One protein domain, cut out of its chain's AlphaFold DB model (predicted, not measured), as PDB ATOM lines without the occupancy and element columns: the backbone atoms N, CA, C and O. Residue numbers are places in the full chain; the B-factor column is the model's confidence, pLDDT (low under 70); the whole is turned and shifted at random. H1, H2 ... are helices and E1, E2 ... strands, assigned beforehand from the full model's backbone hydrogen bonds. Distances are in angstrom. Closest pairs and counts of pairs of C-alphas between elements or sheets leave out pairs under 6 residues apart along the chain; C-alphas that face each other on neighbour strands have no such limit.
ATOM      1  N   ARG A  40     336.383 112.650 198.581       91.62
ATOM      2  CA  ARG A  40     335.559 113.431 197.659       91.62
ATOM      3  C   ARG A  40     334.425 114.105 198.418       91.62
ATOM      4  O   ARG A  40     333.977 113.603 199.449       91.62
ATOM      5  N   VAL A  41     333.997 115.247 197.900       93.44
ATOM      6  CA  VAL A  41     332.822 115.991 198.345       93.44
ATOM      7  C   VAL A  41     331.653 115.657 197.434       93.44
ATOM      8  O   VAL A  41     331.790 115.651 196.209       93.44
ATOM      9  N   PHE A  42     330.507 115.411 198.054       93.56
ATOM     10  CA  PHE A  42     329.245 115.104 197.408       93.56
ATOM     11  C   PHE A  42     328.144 115.992 197.985       93.56
ATOM     12  O   PHE A  42     328.165 116.328 199.173       93.56
ATOM     13  N   TYR A  43     327.166 116.332 197.152       94.69
ATOM     14  CA  TYR A  43     326.036 117.183 197.510       94.69
ATOM     15  C   TYR A  43     324.738 116.453 197.205       94.69
ATOM     16  O   TYR A  43     324.624 115.808 196.162       94.69
ATOM     17  N   PHE A  44     323.755 116.564 198.091       94.94
ATOM     18  CA  PHE A  44     322.480 115.877 197.940       94.94
ATOM     19  C   PHE A  44     321.304 116.768 198.320       94.94
ATOM     20  O   PHE A  44     321.401 117.593 199.231       94.94
ATOM     21  N   ILE A  45     320.169 116.522 197.667       95.56
ATOM     22  CA  ILE A  45     318.857 116.804 198.246       95.56
ATOM     23  C   ILE A  45     318.303 115.513 198.832       95.56
ATOM     24  O   ILE A  45     318.268 114.465 198.180       95.56
ATOM     25  N   ARG A  46     317.884 115.582 200.091       94.12
ATOM     26  CA  ARG A  46     317.406 114.435 200.854       94.12
ATOM     27  C   ARG A  46     316.018 114.713 201.395       94.12
ATOM     28  O   ARG A  46     315.754 115.810 201.872       94.12
ATOM     29  N   THR A  47     315.159 113.703 201.386       92.44
ATOM     30  CA  THR A  47     313.901 113.720 202.138       92.44
ATOM     31  C   THR A  47     313.980 112.717 203.278       92.44
ATOM     32  O   THR A  47     314.583 111.647 203.159       92.44
ATOM     33  N   THR A  48     313.403 113.087 204.412       88.06
ATOM     34  CA  THR A  48     313.226 112.197 205.557       88.06
ATOM     35  C   THR A  48     311.776 112.249 205.986       88.06
ATOM     36  O   THR A  48     311.170 113.317 205.999       88.06
ATOM     37  N   SER A  49     311.203 111.094 206.297       79.12
ATOM     38  CA  SER A  49     309.804 111.035 206.703       79.12
ATOM     39  C   SER A  49     309.608 111.623 208.089       79.12
ATOM     40  O   SER A  49     310.398 111.362 208.995       79.12
ATOM     41  N   ASN A  50     308.517 112.368 208.255       63.78
ATOM     42  CA  ASN A  50     308.150 113.000 209.520       63.78
ATOM     43  C   ASN A  50     307.308 112.091 210.418       63.78
ATOM     44  O   ASN A  50     306.576 112.586 211.269       63.78
ATOM     45  N   THR A  51     307.379 110.768 210.247       56.94
ATOM     46  CA  THR A  51     306.633 109.828 211.089       56.94
ATOM     47  C   THR A  51     307.206 109.853 212.507       56.94
ATOM     48  O   THR A  51     308.114 109.094 212.841       56.94
ATOM     49  N   SER A  52     306.685 110.758 213.330       49.69
ATOM     50  CA  SER A  52     306.957 110.883 214.761       49.69
ATOM     51  C   SER A  52     306.160 109.894 215.611       49.69
ATOM     52  O   SER A  52     306.239 109.957 216.833       49.69
ATOM     53  N   ASN A  64     306.012 106.816 203.497       67.62
ATOM     54  CA  ASN A  64     307.358 106.979 204.048       67.62
ATOM     55  C   ASN A  64     308.310 107.255 202.884       67.62
ATOM     56  O   ASN A  64     308.791 106.334 202.221       67.62
ATOM     57  N   VAL A  65     308.518 108.537 202.590       73.00
ATOM     58  CA  VAL A  65     309.450 108.979 201.558       73.00
ATOM     59  C   VAL A  65     310.809 109.230 202.202       73.00
ATOM     60  O   VAL A  65     310.970 110.092 203.072       73.00
ATOM     61  N   GLN A  66     311.791 108.444 201.771       85.38
ATOM     62  CA  GLN A  66     313.201 108.674 202.042       85.38
ATOM     63  C   GLN A  66     313.946 108.656 200.718       85.38
ATOM     64  O   GLN A  66     314.051 107.627 200.052       85.38
ATOM     65  N   THR A  67     314.459 109.812 200.328       89.44
ATOM     66  CA  THR A  67     315.243 109.977 199.106       89.44
ATOM     67  C   THR A  67     316.581 110.585 199.453       89.44
ATOM     68  O   THR A  67     316.693 111.350 200.404       89.44
ATOM     69  N   ASN A  68     317.597 110.253 198.671       91.19
ATOM     70  CA  ASN A  68     318.902 110.883 198.745       91.19
ATOM     71  C   ASN A  68     319.423 111.000 197.317       91.19
ATOM     72  O   ASN A  68     319.932 110.035 196.743       91.19
ATOM     73  N   LEU A  69     319.176 112.152 196.707       93.56
ATOM     74  CA  LEU A  69     319.472 112.406 195.308       93.56
ATOM     75  C   LEU A  69     320.696 113.301 195.211       93.56
ATOM     76  O   LEU A  69     320.704 114.393 195.777       93.56
ATOM     77  N   GLN A  70     321.719 112.830 194.500       93.50
ATOM     78  CA  GLN A  70     322.930 113.610 194.295       93.50
ATOM     79  C   GLN A  70     322.647 114.781 193.349       93.50
ATOM     80  O   GLN A  70     321.953 114.619 192.347       93.50
ATOM     81  N   ILE A  71     323.199 115.948 193.667       95.25
ATOM     82  CA  ILE A  71     323.088 117.174 192.876       95.25
ATOM     83  C   ILE A  71     324.474 117.775 192.624       95.25
ATOM     84  O   ILE A  71     325.452 117.422 193.287       95.25
ATOM     85  N   SER A  72     324.565 118.686 191.657       95.06
ATOM     86  CA  SER A  72     325.790 119.438 191.385       95.06
ATOM     87  C   SER A  72     326.081 120.471 192.480       95.06
ATOM     88  O   SER A  72     325.174 120.917 193.191       95.06
ATOM     89  N   LEU A  73     327.343 120.910 192.583       95.31
ATOM     90  CA  LEU A  73     327.722 122.039 193.437       95.31
ATOM     91  C   LEU A  73     326.906 123.293 193.095       95.31
ATOM     92  O   LEU A  73     326.435 123.983 193.995       95.31
ATOM     93  N   THR A  74     326.695 123.572 191.808       95.31
ATOM     94  CA  THR A  74     325.896 124.720 191.359       95.31
ATOM     95  C   THR A  74     324.481 124.664 191.927       95.31
ATOM     96  O   THR A  74     324.046 125.613 192.576       95.31
ATOM     97  N   THR A  75     323.789 123.532 191.765       96.81
ATOM     98  CA  THR A  75     322.445 123.335 192.328       96.81
ATOM     99  C   THR A  75     322.468 123.441 193.858       96.81
ATOM    100  O   THR A  75     321.593 124.073 194.445       96.81
ATOM    101  N   PHE A  76     323.502 122.922 194.526       97.25
ATOM    102  CA  PHE A  76     323.638 123.020 195.982       97.25
ATOM    103  C   PHE A  76     323.754 124.476 196.462       97.25
ATOM    104  O   PHE A  76     323.071 124.872 197.407       97.25
ATOM    105  N   LEU A  77     324.563 125.294 195.782       97.00
ATOM    106  CA  LEU A  77     324.721 126.719 196.090       97.00
ATOM    107  C   LEU A  77     323.432 127.513 195.849       97.00
ATOM    108  O   LEU A  77     323.099 128.379 196.658       97.00
ATOM    109  N   VAL A  78     322.675 127.192 194.793       97.56
ATOM    110  CA  VAL A  78     321.334 127.763 194.578       97.56
ATOM    111  C   VAL A  78     320.416 127.435 195.758       97.56
ATOM    112  O   VAL A  78     319.699 128.308 196.243       97.56
ATOM    113  N   GLY A  79     320.481 126.208 196.274       97.94
ATOM    114  CA  GLY A  79     319.699 125.787 197.435       97.94
ATOM    115  C   GLY A  79     320.026 126.576 198.697       97.94
ATOM    116  O   GLY A  79     319.109 126.993 199.408       97.94
ATOM    117  N   LEU A  80     321.315 126.824 198.949       97.75
ATOM    118  CA  LEU A  80     321.757 127.688 200.046       97.75
ATOM    119  C   LEU A  80     321.248 129.121 199.867       97.75
ATOM    120  O   LEU A  80     320.699 129.688 200.806       97.75
ATOM    121  N   TYR A  81     321.363 129.684 198.663       96.75
ATOM    122  CA  TYR A  81     320.846 131.021 198.365       96.75
ATOM    123  C   TYR A  81     319.344 131.132 198.658       96.75
ATOM    124  O   TYR A  81     318.920 132.032 199.381       96.75
ATOM    125  N   ILE A  82     318.537 130.200 198.140       96.69
ATOM    126  CA  ILE A  82     317.084 130.185 198.364       96.69
ATOM    127  C   ILE A  82     316.772 130.044 199.854       96.69
ATOM    128  O   ILE A  82     315.865 130.707 200.353       96.69
ATOM    129  N   ASN A  83     317.528 129.214 200.574       97.44
ATOM    130  CA  ASN A  83     317.355 129.044 202.010       97.44
ATOM    131  C   ASN A  83     317.564 130.365 202.763       97.44
ATOM    132  O   ASN A  83     316.713 130.752 203.555       97.44
ATOM    133  N   GLU A  84     318.636 131.103 202.466       96.62
ATOM    134  CA  GLU A  84     318.897 132.411 203.083       96.62
ATOM    135  C   GLU A  84     317.824 133.456 202.736       96.62
ATOM    136  O   GLU A  84     317.456 134.268 203.588       96.62
ATOM    137  N   VAL A  85     317.281 133.422 201.511       94.75
ATOM    138  CA  VAL A  85     316.131 134.260 201.118       94.75
ATOM    139  C   VAL A  85     314.903 133.918 201.963       94.75
ATOM    140  O   VAL A  85     314.253 134.811 202.499       94.75
ATOM    141  N   GLN A  86     314.582 132.631 202.103       94.00
ATOM    142  CA  GLN A  86     313.397 132.164 202.831       94.00
ATOM    143  C   GLN A  86     313.504 132.367 204.345       94.00
ATOM    144  O   GLN A  86     312.490 132.588 205.002       94.00
ATOM    145  N   LEU A  87     314.722 132.339 204.890       95.50
ATOM    146  CA  LEU A  87     315.003 132.719 206.274       95.50
ATOM    147  C   LEU A  87     314.920 134.237 206.504       95.50
ATOM    148  O   LEU A  87     314.887 134.675 207.651       95.50
ATOM    149  N   GLY A  88     314.875 135.045 205.439       95.06
ATOM    150  CA  GLY A  88     314.849 136.507 205.516       95.06
ATOM    151  C   GLY A  88     316.216 137.149 205.778       95.06
ATOM    152  O   GLY A  88     316.279 138.349 206.042       95.06
ATOM    153  N   ASN A  89     317.307 136.383 205.684       96.06
ATOM    154  CA  ASN A  89     318.669 136.884 205.892       96.06
ATOM    155  C   ASN A  89     319.151 137.746 204.719       96.06
ATOM    156  O   ASN A  89     319.958 138.658 204.902       96.06
ATOM    157  N   ILE A  90     318.648 137.471 203.512       93.44
ATOM    158  CA  ILE A  90     318.940 138.243 202.303       93.44
ATOM    159  C   ILE A  90     317.661 138.542 201.520       93.44
ATOM    160  O   ILE A  90     316.698 137.780 201.542       93.44
ATOM    161  N   SER A  91     317.654 139.654 200.785       90.12
ATOM    162  CA  SER A  91     316.543 140.012 199.898       90.12
ATOM    163  C   SER A  91     316.734 139.439 198.494       90.12
ATOM    164  O   SER A  91     317.826 139.491 197.922       90.12
ATOM    165  N   HIS A  92     315.647 138.942 197.908       87.62
ATOM    166  CA  HIS A  92     315.609 138.500 196.518       87.62
ATOM    167  C   HIS A  92     315.156 139.630 195.574       87.62
ATOM    168  O   HIS A  92     314.307 140.448 195.922       87.62
ATOM    169  N   SER A  93     315.725 139.676 194.368       85.12
ATOM    170  CA  SER A  93     315.314 140.570 193.281       85.12
ATOM    171  C   SER A  93     315.490 139.862 191.942       85.12
ATOM    172  O   SER A  93     316.540 139.263 191.721       85.12
ATOM    173  N   LYS A  94     314.541 140.026 191.006       78.25
ATOM    174  CA  LYS A  94     314.643 139.483 189.632       78.25
ATOM    175  C   LYS A  94     315.899 139.911 188.873       78.25
ATOM    176  O   LYS A  94     316.265 139.292 187.883       78.25
ATOM    177  N   LYS A  95     316.515 141.029 189.269       80.44
ATOM    178  CA  LYS A  95     317.739 141.532 188.627       80.44
ATOM    179  C   LYS A  95     318.968 140.700 188.993       80.44
ATOM    180  O   LYS A  95     320.006 140.863 188.360       80.44
ATOM    181  N   ASN A  96     318.866 139.849 190.011       83.06
ATOM    182  CA  ASN A  96     319.959 139.003 190.448       83.06
ATOM    183  C   ASN A  96     320.069 137.795 189.515       83.06
ATOM    184  O   ASN A  96     319.116 137.037 189.343       83.06
ATOM    185  N   THR A  97     321.252 137.593 188.945       91.50
ATOM    186  CA  THR A  97     321.584 136.344 188.261       91.50
ATOM    187  C   THR A  97     321.917 135.292 189.316       91.50
ATOM    188  O   THR A  97     322.930 135.403 190.002       91.50
ATOM    189  N   ILE A  98     321.043 134.298 189.466       92.69
ATOM    190  CA  ILE A  98     321.202 133.186 190.417       92.69
ATOM    191  C   ILE A  98     321.914 132.008 189.744       92.69
ATOM    192  O   ILE A  98     322.653 131.271 190.392       92.69
ATOM    193  N   HIS A  99     321.703 131.837 188.438       94.06
ATOM    194  CA  HIS A  99     322.260 130.734 187.670       94.06
ATOM    195  C   HIS A  99     322.786 131.217 186.311       94.06
ATOM    196  O   HIS A  99     322.235 132.140 185.716       94.06
ATOM    197  N   ASN A 100     323.862 130.593 185.820       91.88
ATOM    198  CA  ASN A 100     324.494 130.979 184.551       91.88
ATOM    199  C   ASN A 100     323.683 130.533 183.325       91.88
ATOM    200  O   ASN A 100     323.690 131.209 182.301       91.88
ATOM    201  N   ASP A 101     322.995 129.393 183.421       94.00
ATOM    202  CA  ASP A 101     321.997 128.992 182.426       94.00
ATOM    203  C   ASP A 101     320.732 129.846 182.566       94.00
ATOM    204  O   ASP A 101     320.154 129.934 183.653       94.00
ATOM    205  N   MET A 102     320.315 130.463 181.459       92.25
ATOM    206  CA  MET A 102     319.205 131.415 181.418       92.25
ATOM    207  C   MET A 102     317.862 130.748 181.724       92.25
ATOM    208  O   MET A 102     317.080 131.301 182.488       92.25
ATOM    209  N   ALA A 103     317.613 129.543 181.201       92.12
ATOM    210  CA  ALA A 103     316.353 128.842 181.428       92.12
ATOM    211  C   ALA A 103     316.203 128.430 182.902       92.12
ATOM    212  O   ALA A 103     315.147 128.628 183.502       92.12
ATOM    213  N   ALA A 104     317.276 127.923 183.509       95.00
ATOM    214  CA  ALA A 104     317.334 127.634 184.935       95.00
ATOM    215  C   ALA A 104     317.167 128.905 185.784       95.00
ATOM    216  O   ALA A 104     316.402 128.906 186.746       95.00
ATOM    217  N   ASN A 105     317.840 130.000 185.421       94.69
ATOM    218  CA  ASN A 105     317.731 131.275 186.127       94.69
ATOM    219  C   ASN A 105     316.301 131.836 186.092       94.69
ATOM    220  O   ASN A 105     315.772 132.257 187.121       94.69
ATOM    221  N   ASP A 106     315.666 131.811 184.922       93.69
ATOM    222  CA  ASP A 106     314.298 132.291 184.733       93.69
ATOM    223  C   ASP A 106     313.292 131.415 185.481       93.69
ATOM    224  O   ASP A 106     312.363 131.944 186.098       93.69
ATOM    225  N   PHE A 107     313.503 130.094 185.495       94.69
ATOM    226  CA  PHE A 107     312.719 129.164 186.303       94.69
ATOM    227  C   PHE A 107     312.814 129.508 187.795       94.69
ATOM    228  O   PHE A 107     311.781 129.714 188.428       94.69
ATOM    229  N   ILE A 108     314.029 129.649 188.343       95.00
ATOM    230  CA  ILE A 108     314.235 129.977 189.762       95.00
ATOM    231  C   ILE A 108     313.518 131.282 190.122       95.00
ATOM    232  O   ILE A 108     312.718 131.304 191.058       95.00
ATOM    233  N   ASN A 109     313.776 132.353 189.365       94.38
ATOM    234  CA  ASN A 109     313.180 133.667 189.609       94.38
ATOM    235  C   ASN A 109     311.649 133.604 189.562       94.38
ATOM    236  O   ASN A 109     310.978 134.068 190.480       94.38
ATOM    237  N   SER A 110     311.089 132.976 188.526       92.69
ATOM    238  CA  SER A 110     309.636 132.878 188.359       92.69
ATOM    239  C   SER A 110     308.986 132.061 189.476       92.69
ATOM    240  O   SER A 110     307.916 132.416 189.965       92.69
ATOM    241  N   THR A 111     309.614 130.965 189.904       93.69
ATOM    242  CA  THR A 111     309.071 130.106 190.961       93.69
ATOM    243  C   THR A 111     309.135 130.769 192.334       93.69
ATOM    244  O   THR A 111     308.173 130.650 193.090       93.69
ATOM    245  N   LEU A 112     310.211 131.497 192.652       92.38
ATOM    246  CA  LEU A 112     310.313 132.241 193.912       92.38
ATOM    247  C   LEU A 112     309.248 133.336 194.031       92.38
ATOM    248  O   LEU A 112     308.747 133.585 195.123       92.38
ATOM    249  N   GLU A 113     308.875 133.968 192.921       89.75
ATOM    250  CA  GLU A 113     307.853 135.016 192.916       89.75
ATOM    251  C   GLU A 113     306.430 134.488 192.923       89.75
ATOM    252  O   GLU A 113     305.586 134.998 193.658       89.75
ATOM    253  N   ASN A 114     306.163 133.473 192.103       89.75
ATOM    254  CA  ASN A 114     304.854 132.838 192.073       89.75
ATOM    255  C   ASN A 114     304.558 132.125 193.395       89.75
ATOM    256  O   ASN A 114     303.390 131.958 193.731       89.75
ATOM    257  N   ASN A 115     305.611 131.711 194.116       88.38
ATOM    258  CA  ASN A 115     305.558 131.055 195.417       88.38
ATOM    259  C   ASN A 115     304.452 129.984 195.476       88.38
ATOM    260  O   ASN A 115     303.505 130.114 196.258       88.38
ATOM    261  N   PRO A 116     304.510 128.963 194.598       91.44
ATOM    262  CA  PRO A 116     303.471 127.951 194.537       91.44
ATOM    263  C   PRO A 116     303.363 127.219 195.875       91.44
ATOM    264  O   PRO A 116     304.366 126.947 196.538       91.44
ATOM    265  N   GLU A 117     302.140 126.862 196.252       89.94
ATOM    266  CA  GLU A 117     301.902 126.081 197.459       89.94
ATOM    267  C   GLU A 117     302.397 124.641 197.249       89.94
ATOM    268  O   GLU A 117     301.822 123.868 196.482       89.94
ATOM    269  N   VAL A 118     303.500 124.288 197.915       86.81
ATOM    270  CA  VAL A 118     304.093 122.945 197.887       86.81
ATOM    271  C   VAL A 118     303.981 122.347 199.284       86.81
ATOM    272  O   VAL A 118     304.797 122.632 200.158       86.81
ATOM    273  N   ASN A 119     302.966 121.510 199.491       81.50
ATOM    274  CA  ASN A 119     302.742 120.806 200.752       81.50
ATOM    275  C   ASN A 119     303.246 119.365 200.645       81.50
ATOM    276  O   ASN A 119     302.910 118.650 199.700       81.50
ATOM    277  N   VAL A 120     304.054 118.943 201.617       80.81
ATOM    278  CA  VAL A 120     304.667 117.609 201.672       80.81
ATOM    279  C   VAL A 120     304.621 117.066 203.099       80.81
ATOM    280  O   VAL A 120     304.615 117.829 204.063       80.81
ATOM    281  N   ASP A 121     304.614 115.744 203.233       80.50
ATOM    282  CA  ASP A 121     304.579 114.996 204.497       80.50
ATOM    283  C   ASP A 121     305.973 114.532 204.973       80.50
ATOM    284  O   ASP A 121     306.114 113.733 205.902       80.50
ATOM    285  N   TYR A 122     307.029 115.073 204.366       84.81
ATOM    286  CA  TYR A 122     308.430 114.791 204.675       84.81
ATOM    287  C   TYR A 122     309.212 116.078 204.948       84.81
ATOM    288  O   TYR A 122     308.846 117.156 204.488       84.81
ATOM    289  N   THR A 123     310.329 115.969 205.667       90.06
ATOM    290  CA  THR A 123     311.292 117.064 205.830       90.06
ATOM    291  C   THR A 123     312.362 116.964 204.746       90.06
ATOM    292  O   THR A 123     313.155 116.009 204.763       90.06
ATOM    293  N   PRO A 124     312.407 117.911 203.790       94.69
ATOM    294  CA  PRO A 124     313.495 117.992 202.838       94.69
ATOM    295  C   PRO A 124     314.722 118.680 203.447       94.69
ATOM    296  O   PRO A 124     314.631 119.513 204.349       94.69
ATOM    297  N   SER A 125     315.895 118.342 202.926       96.75
ATOM    298  CA  SER A 125     317.177 118.861 203.392       96.75
ATOM    299  C   SER A 125     318.219 118.925 202.277       96.75
ATOM    300  O   SER A 125     318.194 118.127 201.338       96.75
ATOM    301  N   LEU A 126     319.147 119.869 202.406       97.50
ATOM    302  CA  LEU A 126     320.421 119.907 201.696       97.50
ATOM    303  C   LEU A 126     321.465 119.161 202.516       97.50
ATOM    304  O   LEU A 126     321.591 119.390 203.719       97.50
ATOM    305  N   VAL A 127     322.243 118.302 201.870       95.56
ATOM    306  CA  VAL A 127     323.292 117.528 202.533       95.56
ATOM    307  C   VAL A 127     324.605 117.705 201.790       95.56
ATOM    308  O   VAL A 127     324.657 117.540 200.575       95.56
ATOM    309  N   ILE A 128     325.672 118.003 202.527       94.69
ATOM    310  CA  ILE A 128     327.049 117.932 202.034       94.69
ATOM    311  C   ILE A 128     327.778 116.816 202.774       94.69
ATOM    312  O   ILE A 128     327.700 116.705 204.001       94.69
ATOM    313  N   VAL A 129     328.482 115.980 202.018       93.00
ATOM    314  CA  VAL A 129     329.203 114.813 202.523       93.00
ATOM    315  C   VAL A 129     330.641 114.858 202.031       93.00
ATOM    316  O   VAL A 129     330.875 115.057 200.844       93.00
ATOM    317  N   VAL A 130     331.601 114.621 202.925       92.12
ATOM    318  CA  VAL A 130     332.984 114.287 202.552       92.12
ATOM    319  C   VAL A 130     333.209 112.819 202.873       92.12
ATOM    320  O   VAL A 130     333.011 112.417 204.020       92.12
ATOM    321  N   SER A 131     333.615 112.007 201.899       88.75
ATOM    322  CA  SER A 131     333.868 110.576 202.112       88.75
ATOM    323  C   SER A 131     334.957 110.022 201.193       88.75
ATOM    324  O   SER A 131     335.325 110.650 200.205       88.75
ATOM    325  N   ASN A 132     335.486 108.842 201.519       81.69
ATOM    326  CA  ASN A 132     336.534 108.174 200.748       81.69
ATOM    327  C   ASN A 132     335.918 107.348 199.603       81.69
ATOM    328  O   ASN A 132     335.581 106.190 199.815       81.69
ATOM    329  N   THR A 133     335.715 107.959 198.426       67.62
ATOM    330  CA  THR A 133     335.108 107.417 197.177       67.62
ATOM    331  C   THR A 133     333.746 106.716 197.273       67.62
ATOM    332  O   THR A 133     333.106 106.481 196.253       67.62
ATOM    333  N   ASN A 134     333.255 106.433 198.472       64.69
ATOM    334  CA  ASN A 134     331.970 105.825 198.742       64.69
ATOM    335  C   ASN A 134     331.222 106.707 199.744       64.69
ATOM    336  O   ASN A 134     331.702 106.938 200.854       64.69
ATOM    337  N   ALA A 135     330.055 107.229 199.362       58.25
ATOM    338  CA  ALA A 135     329.240 108.106 200.207       58.25
ATOM    339  C   ALA A 135     328.651 107.401 201.454       58.25
ATOM    340  O   ALA A 135     328.074 108.068 202.307       58.25
ATOM    341  N   ILE A 136     328.813 106.075 201.585       61.16
ATOM    342  CA  ILE A 136     328.265 105.273 202.694       61.16
ATOM    343  C   ILE A 136     328.990 105.528 204.029       61.16
ATOM    344  O   ILE A 136     328.349 105.496 205.077       61.16
ATOM    345  N   LEU A 137     330.304 105.788 204.018       68.38
ATOM    346  CA  LEU A 137     331.097 106.044 205.230       68.38
ATOM    347  C   LEU A 137     331.705 107.443 205.167       68.38
ATOM    348  O   LEU A 137     332.818 107.648 204.675       68.38
ATOM    349  N   SER A 138     330.934 108.422 205.625       80.56
ATOM    350  CA  SER A 138     331.333 109.820 205.601       80.56
ATOM    351  C   SER A 138     332.347 110.154 206.698       80.56
ATOM    352  O   SER A 138     332.220 109.757 207.852       80.56
ATOM    353  N   ILE A 139     333.363 110.928 206.320       88.38
ATOM    354  CA  ILE A 139     334.286 111.601 207.243       88.38
ATOM    355  C   ILE A 139     333.583 112.813 207.860       88.38
ATOM    356  O   ILE A 139     333.787 113.149 209.023       88.38
ATOM    357  N   TYR A 140     332.746 113.473 207.061       90.94
ATOM    358  CA  TYR A 140     331.972 114.633 207.464       90.94
ATOM    359  C   TYR A 140     330.603 114.602 206.797       90.94
ATOM    360  O   TYR A 140     330.472 114.242 205.623       90.94
ATOM    361  N   THR A 141     329.575 114.998 207.537       92.94
ATOM    362  CA  THR A 141     328.227 115.203 207.011       92.94
ATOM    363  C   THR A 141     327.629 116.429 207.672       92.94
ATOM    364  O   THR A 141     327.645 116.547 208.894       92.94
ATOM    365  N   ASN A 142     327.083 117.323 206.857       95.25
ATOM    366  CA  ASN A 142     326.256 118.425 207.321       95.25
ATOM    367  C   ASN A 142     324.913 118.374 206.596       95.25
ATOM    368  O   ASN A 142     324.849 118.032 205.417       95.25
ATOM    369  N   THR A 143     323.844 118.651 207.331       95.94
ATOM    370  CA  THR A 143     322.459 118.578 206.875       95.94
ATOM    371  C   THR A 143     321.751 119.863 207.269       95.94
ATOM    372  O   THR A 143     321.745 120.239 208.438       95.94
ATOM    373  N   ILE A 144     321.147 120.521 206.285       96.88
ATOM    374  CA  ILE A 144     320.397 121.763 206.449       96.88
ATOM    375  C   ILE A 144     318.962 121.472 206.034       96.88
ATOM    376  O   ILE A 144     318.717 121.125 204.881       96.88
ATOM    377  N   ASN A 145     318.014 121.598 206.961       96.00
ATOM    378  CA  ASN A 145     316.596 121.484 206.626       96.00
ATOM    379  C   ASN A 145     316.195 122.661 205.739       96.00
ATOM    380  O   ASN A 145     316.546 123.802 206.031       96.00
ATOM    381  N   ILE A 146     315.458 122.375 204.672       96.69
ATOM    382  CA  ILE A 146     314.987 123.378 203.716       96.69
ATOM    383  C   ILE A 146     313.466 123.324 203.609       96.69
ATOM    384  O   ILE A 146     312.824 122.383 204.076       96.69
ATOM    385  N   THR A 147     312.873 124.329 202.976       95.19
ATOM    386  CA  THR A 147     311.436 124.310 202.695       95.19
ATOM    387  C   THR A 147     311.098 123.348 201.544       95.19
ATOM    388  O   THR A 147     311.949 123.074 200.688       95.19
ATOM    389  N   PRO A 148     309.840 122.882 201.449       94.44
ATOM    390  CA  PRO A 148     309.370 122.098 200.306       94.44
ATOM    391  C   PRO A 148     309.518 122.827 198.967       94.44
ATOM    392  O   PRO A 148     309.875 122.210 197.965       94.44
ATOM    393  N   LEU A 149     309.313 124.148 198.955       95.25
ATOM    394  CA  LEU A 149     309.513 124.973 197.766       95.25
ATOM    395  C   LEU A 149     310.973 124.958 197.303       95.25
ATOM    396  O   LEU A 149     311.239 124.802 196.113       95.25
ATOM    397  N   ASN A 150     311.923 125.086 198.236       97.19
ATOM    398  CA  ASN A 150     313.345 125.013 197.911       97.19
ATOM    399  C   ASN A 150     313.680 123.639 197.311       97.19
ATOM    400  O   ASN A 150     314.213 123.559 196.209       97.19
ATOM    401  N   TYR A 151     313.246 122.552 197.958       96.00
ATOM    402  CA  TYR A 151     313.423 121.197 197.429       96.00
ATOM    403  C   TYR A 151     312.858 121.029 196.014       96.00
ATOM    404  O   TYR A 151     313.529 120.470 195.147       96.00
ATOM    405  N   TYR A 152     311.645 121.529 195.768       95.31
ATOM    406  CA  TYR A 152     311.008 121.479 194.457       95.31
ATOM    407  C   TYR A 152     311.856 122.169 193.382       95.31
ATOM    408  O   TYR A 152     312.122 121.571 192.339       95.31
ATOM    409  N   ILE A 153     312.339 123.387 193.654       96.88
ATOM    410  CA  ILE A 153     313.205 124.125 192.724       96.88
ATOM    411  C   ILE A 153     314.466 123.309 192.420       96.88
ATOM    412  O   ILE A 153     314.787 123.084 191.255       96.88
ATOM    413  N   LEU A 154     315.149 122.808 193.451       97.50
ATOM    414  CA  LEU A 154     316.387 122.039 193.296       97.50
ATOM    415  C   LEU A 154     316.191 120.730 192.537       97.50
ATOM    416  O   LEU A 154     317.037 120.353 191.727       97.50
ATOM    417  N   PHE A 155     315.074 120.045 192.772       95.12
ATOM    418  CA  PHE A 155     314.736 118.827 192.051       95.12
ATOM    419  C   PHE A 155     314.573 119.098 190.552       95.12
ATOM    420  O   PHE A 155     315.138 118.373 189.734       95.12
ATOM    421  N   ILE A 156     313.851 120.161 190.181       95.44
ATOM    422  CA  ILE A 156     313.683 120.545 188.775       95.44
ATOM    423  C   ILE A 156     315.017 120.983 188.162       95.44
ATOM    424  O   ILE A 156     315.342 120.536 187.064       95.44
ATOM    425  N   LEU A 157     315.832 121.769 188.873       96.38
ATOM    426  CA  LEU A 157     317.165 122.166 188.402       96.38
ATOM    427  C   LEU A 157     318.068 120.964 188.116       96.38
ATOM    428  O   LEU A 157     318.694 120.907 187.062       96.38
ATOM    429  N   ASN A 158     318.065 119.961 188.994       94.75
ATOM    430  CA  ASN A 158     318.800 118.718 188.774       94.75
ATOM    431  C   ASN A 158     318.311 117.932 187.541       94.75
ATOM    432  O   ASN A 158     319.064 117.162 186.949       94.75
ATOM    433  N   ARG A 159     317.055 118.108 187.116       92.25
ATOM    434  CA  ARG A 159     316.576 117.539 185.849       92.25
ATOM    435  C   ARG A 159     316.969 118.402 184.650       92.25
ATOM    436  O   ARG A 159     317.349 117.850 183.623       92.25
ATOM    437  N   LEU A 160     316.925 119.727 184.787       92.56
ATOM    438  CA  LEU A 160     317.308 120.673 183.734       92.56
ATOM    439  C   LEU A 160     318.810 120.638 183.414       92.56
ATOM    440  O   LEU A 160     319.169 120.753 182.248       92.56
ATOM    441  N   GLU A 161     319.679 120.419 184.408       90.06
ATOM    442  CA  GLU A 161     321.133 120.293 184.184       90.06
ATOM    443  C   GLU A 161     321.491 119.079 183.311       90.06
ATOM    444  O   GLU A 161     322.576 119.033 182.736       90.06
ATOM    445  N   ASN A 162     320.577 118.105 183.197       88.38
ATOM    446  CA  ASN A 162     320.680 116.939 182.321       88.38
ATOM    447  C   ASN A 162     322.030 116.199 182.433       88.38
ATOM    448  O   ASN A 162     322.529 115.642 181.457       88.38
ATOM    449  N   HIS A 163     322.630 116.196 183.628       88.94
ATOM    450  CA  HIS A 163     323.930 115.586 183.877       88.94
ATOM    451  C   HIS A 163     323.764 114.086 184.186       88.94
ATOM    452  O   HIS A 163     323.324 113.741 185.287       88.94
ATOM    453  N   PRO A 164     324.175 113.153 183.299       87.06
ATOM    454  CA  PRO A 164     323.866 111.727 183.467       87.06
ATOM    455  C   PRO A 164     324.429 111.118 184.754       87.06
ATOM    456  O   PRO A 164     323.788 110.281 185.388       87.06
ATOM    457  N   GLY A 165     325.600 111.596 185.188       85.81
ATOM    458  CA  GLY A 165     326.219 111.212 186.459       85.81
ATOM    459  C   GLY A 165     325.428 111.614 187.711       85.81
ATOM    460  O   GLY A 165     325.797 111.200 188.798       85.81
ATOM    461  N   LEU A 166     324.346 112.389 187.598       89.62
ATOM    462  CA  LEU A 166     323.540 112.872 188.728       89.62
ATOM    463  C   LEU A 166     322.080 112.390 188.669       89.62
ATOM    464  O   LEU A 166     321.248 112.797 189.476       89.62
ATOM    465  N   PHE A 167     321.737 111.503 187.729       84.19
ATOM    466  CA  PHE A 167     320.353 111.046 187.569       84.19
ATOM    467  C   PHE A 167     319.882 110.089 188.657       84.19
ATOM    468  O   PHE A 167     318.676 110.019 188.906       84.19
ATOM    469  N   PHE A 168     320.811 109.375 189.292       81.25
ATOM    470  CA  PHE A 168     320.518 108.289 190.219       81.25
ATOM    471  C   PHE A 168     320.642 108.732 191.681       81.25
ATOM    472  O   PHE A 168     321.537 109.493 192.052       81.25
ATOM    473  N   GLY A 169     319.739 108.228 192.524       81.69
ATOM    474  CA  GLY A 169     319.841 108.373 193.976       81.69
ATOM    475  C   GLY A 169     320.949 107.493 194.558       81.69
ATOM    476  O   GLY A 169     321.296 106.468 193.974       81.69
ATOM    477  N   ASN A 170     321.491 107.889 195.712       75.44
ATOM    478  CA  ASN A 170     322.618 107.221 196.379       75.44
ATOM    479  C   ASN A 170     323.833 107.000 195.467       75.44
ATOM    480  O   ASN A 170     324.560 106.018 195.607       75.44
ATOM    481  N   ASN A 171     324.042 107.914 194.522       78.00
ATOM    482  CA  ASN A 171     325.225 107.884 193.690       78.00
ATOM    483  C   ASN A 171     326.453 108.375 194.480       78.00
ATOM    484  O   ASN A 171     326.336 109.145 195.434       78.00
ATOM    485  N   ALA A 172     327.626 107.897 194.080       79.31
ATOM    486  CA  ALA A 172     328.931 108.332 194.574       79.31
ATOM    487  C   ALA A 172     329.768 108.896 193.414       79.31
ATOM    488  O   ALA A 172     330.984 108.710 193.345       79.31
ATOM    489  N   TYR A 173     329.109 109.561 192.464       87.19
ATOM    490  CA  TYR A 173     329.782 110.140 191.310       87.19
ATOM    491  C   TYR A 173     330.555 111.380 191.750       87.19
ATOM    492  O   TYR A 173     329.966 112.390 192.124       87.19
ATOM    493  N   ALA A 174     331.882 111.317 191.737       86.31
ATOM    494  CA  ALA A 174     332.703 112.481 192.040       86.31
ATOM    495  C   ALA A 174     332.611 113.487 190.884       86.31
ATOM    496  O   ALA A 174     333.155 113.252 189.807       86.31
TER     497      ALA A 174
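Overview. This is residues 40 to 52 and 64 to 174 of the 193 residues of an uncharacterized protein of bioreactor metagenome (UniProt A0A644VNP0). A strongly twisted wall of four antiparallel strands has two helices, H1 and H3, side by side over one face, while the third, H2, packs on H3 away from the sheet. The other face of the sheet bears no named helix. The printed part has 124 residues, with four named strands and three named helices in the order E1 E2 H1 H2 E3 E4 H3; the sheet's order is E2 E1 E3 E4, and the class is mixed, helices and strands. The whole is compact, with a radius of gyration of the C-alphas of 14.4 A and spans of 41 by 37 by 25 A.

Arrangement. The sheet's edge strands are E2, residues 67 to 71, and E4, residues 138 to 145; its inner strands are E1, residues 40 to 49, and E3, residues 122 to 132. E1 and E3 are antiparallel at 155 degrees, with N 44 and O 127 2.8 A apart, within hydrogen-bond range. E1 bends by 53 degrees at residue 45 and E3 by 57 degrees at residue 126. E2 and E1 are antiparallel, with N 69 and O 45 at 2.9 A. E3 and E4 form a hairpin, with N 128 and O 142 at 3.0 A. H1, residues 73 to 86, and H3, residues 148 to 160, lie on the same face, making two layers, a sheet with helices on one face. H1 has a height over the sheet of 10.1 A and H3 of 9.6 A; H3 is only just over E3, on which 3 of its C-alphas fall. H1 and H3 touch at a shallow tilt of 25 degrees, opposite ways, their closest C-alphas being Thr 75 and Leu 154, 6.3 A. H2, residues 102 to 114, touches H3 at a shallow tilt of 18 degrees, opposite ways, the closest C-alphas being Ala 104 and Leu 157, 6.5 A. H2 is not on the sheet. H1 and H2 are near each other, with 7 pairs of C-alphas within 10 A. E2, H1, H2 and E3 make a split strand-helix-strand unit, two strands running the same way with helices between them in the chain and E1 between them in the sheet; its crossover is right-handed. In H1, H2 and H3 every O i to N i+4 pair is within hydrogen-bond range.

Along the chain. E3, residues 122 to 132, is 29.1 A long, E1 27.4 A, E4 18.8 A and E2 12.3 A. H1 is 19.9 A long, H3 18.4 A and H2 17.9 A. E1 begins at C-alpha 40, (335.559, 113.431, 197.659), and H3 ends at C-alpha 160, (317.308, 120.673, 183.734).

Size, cuts and confidence. The two C-alphas farthest apart, those of Ser 52 and Lys 95, are 41.7 A apart. Residues 53 to 63 are not printed, and C-alphas 52 and 64 are 11.4 A apart across the cut. The link from H1 to H2, 15 residues, is long. Mean pLDDT of the printed part is 89.2; residues 50 to 52, 64 and 133 to 137 are under 70.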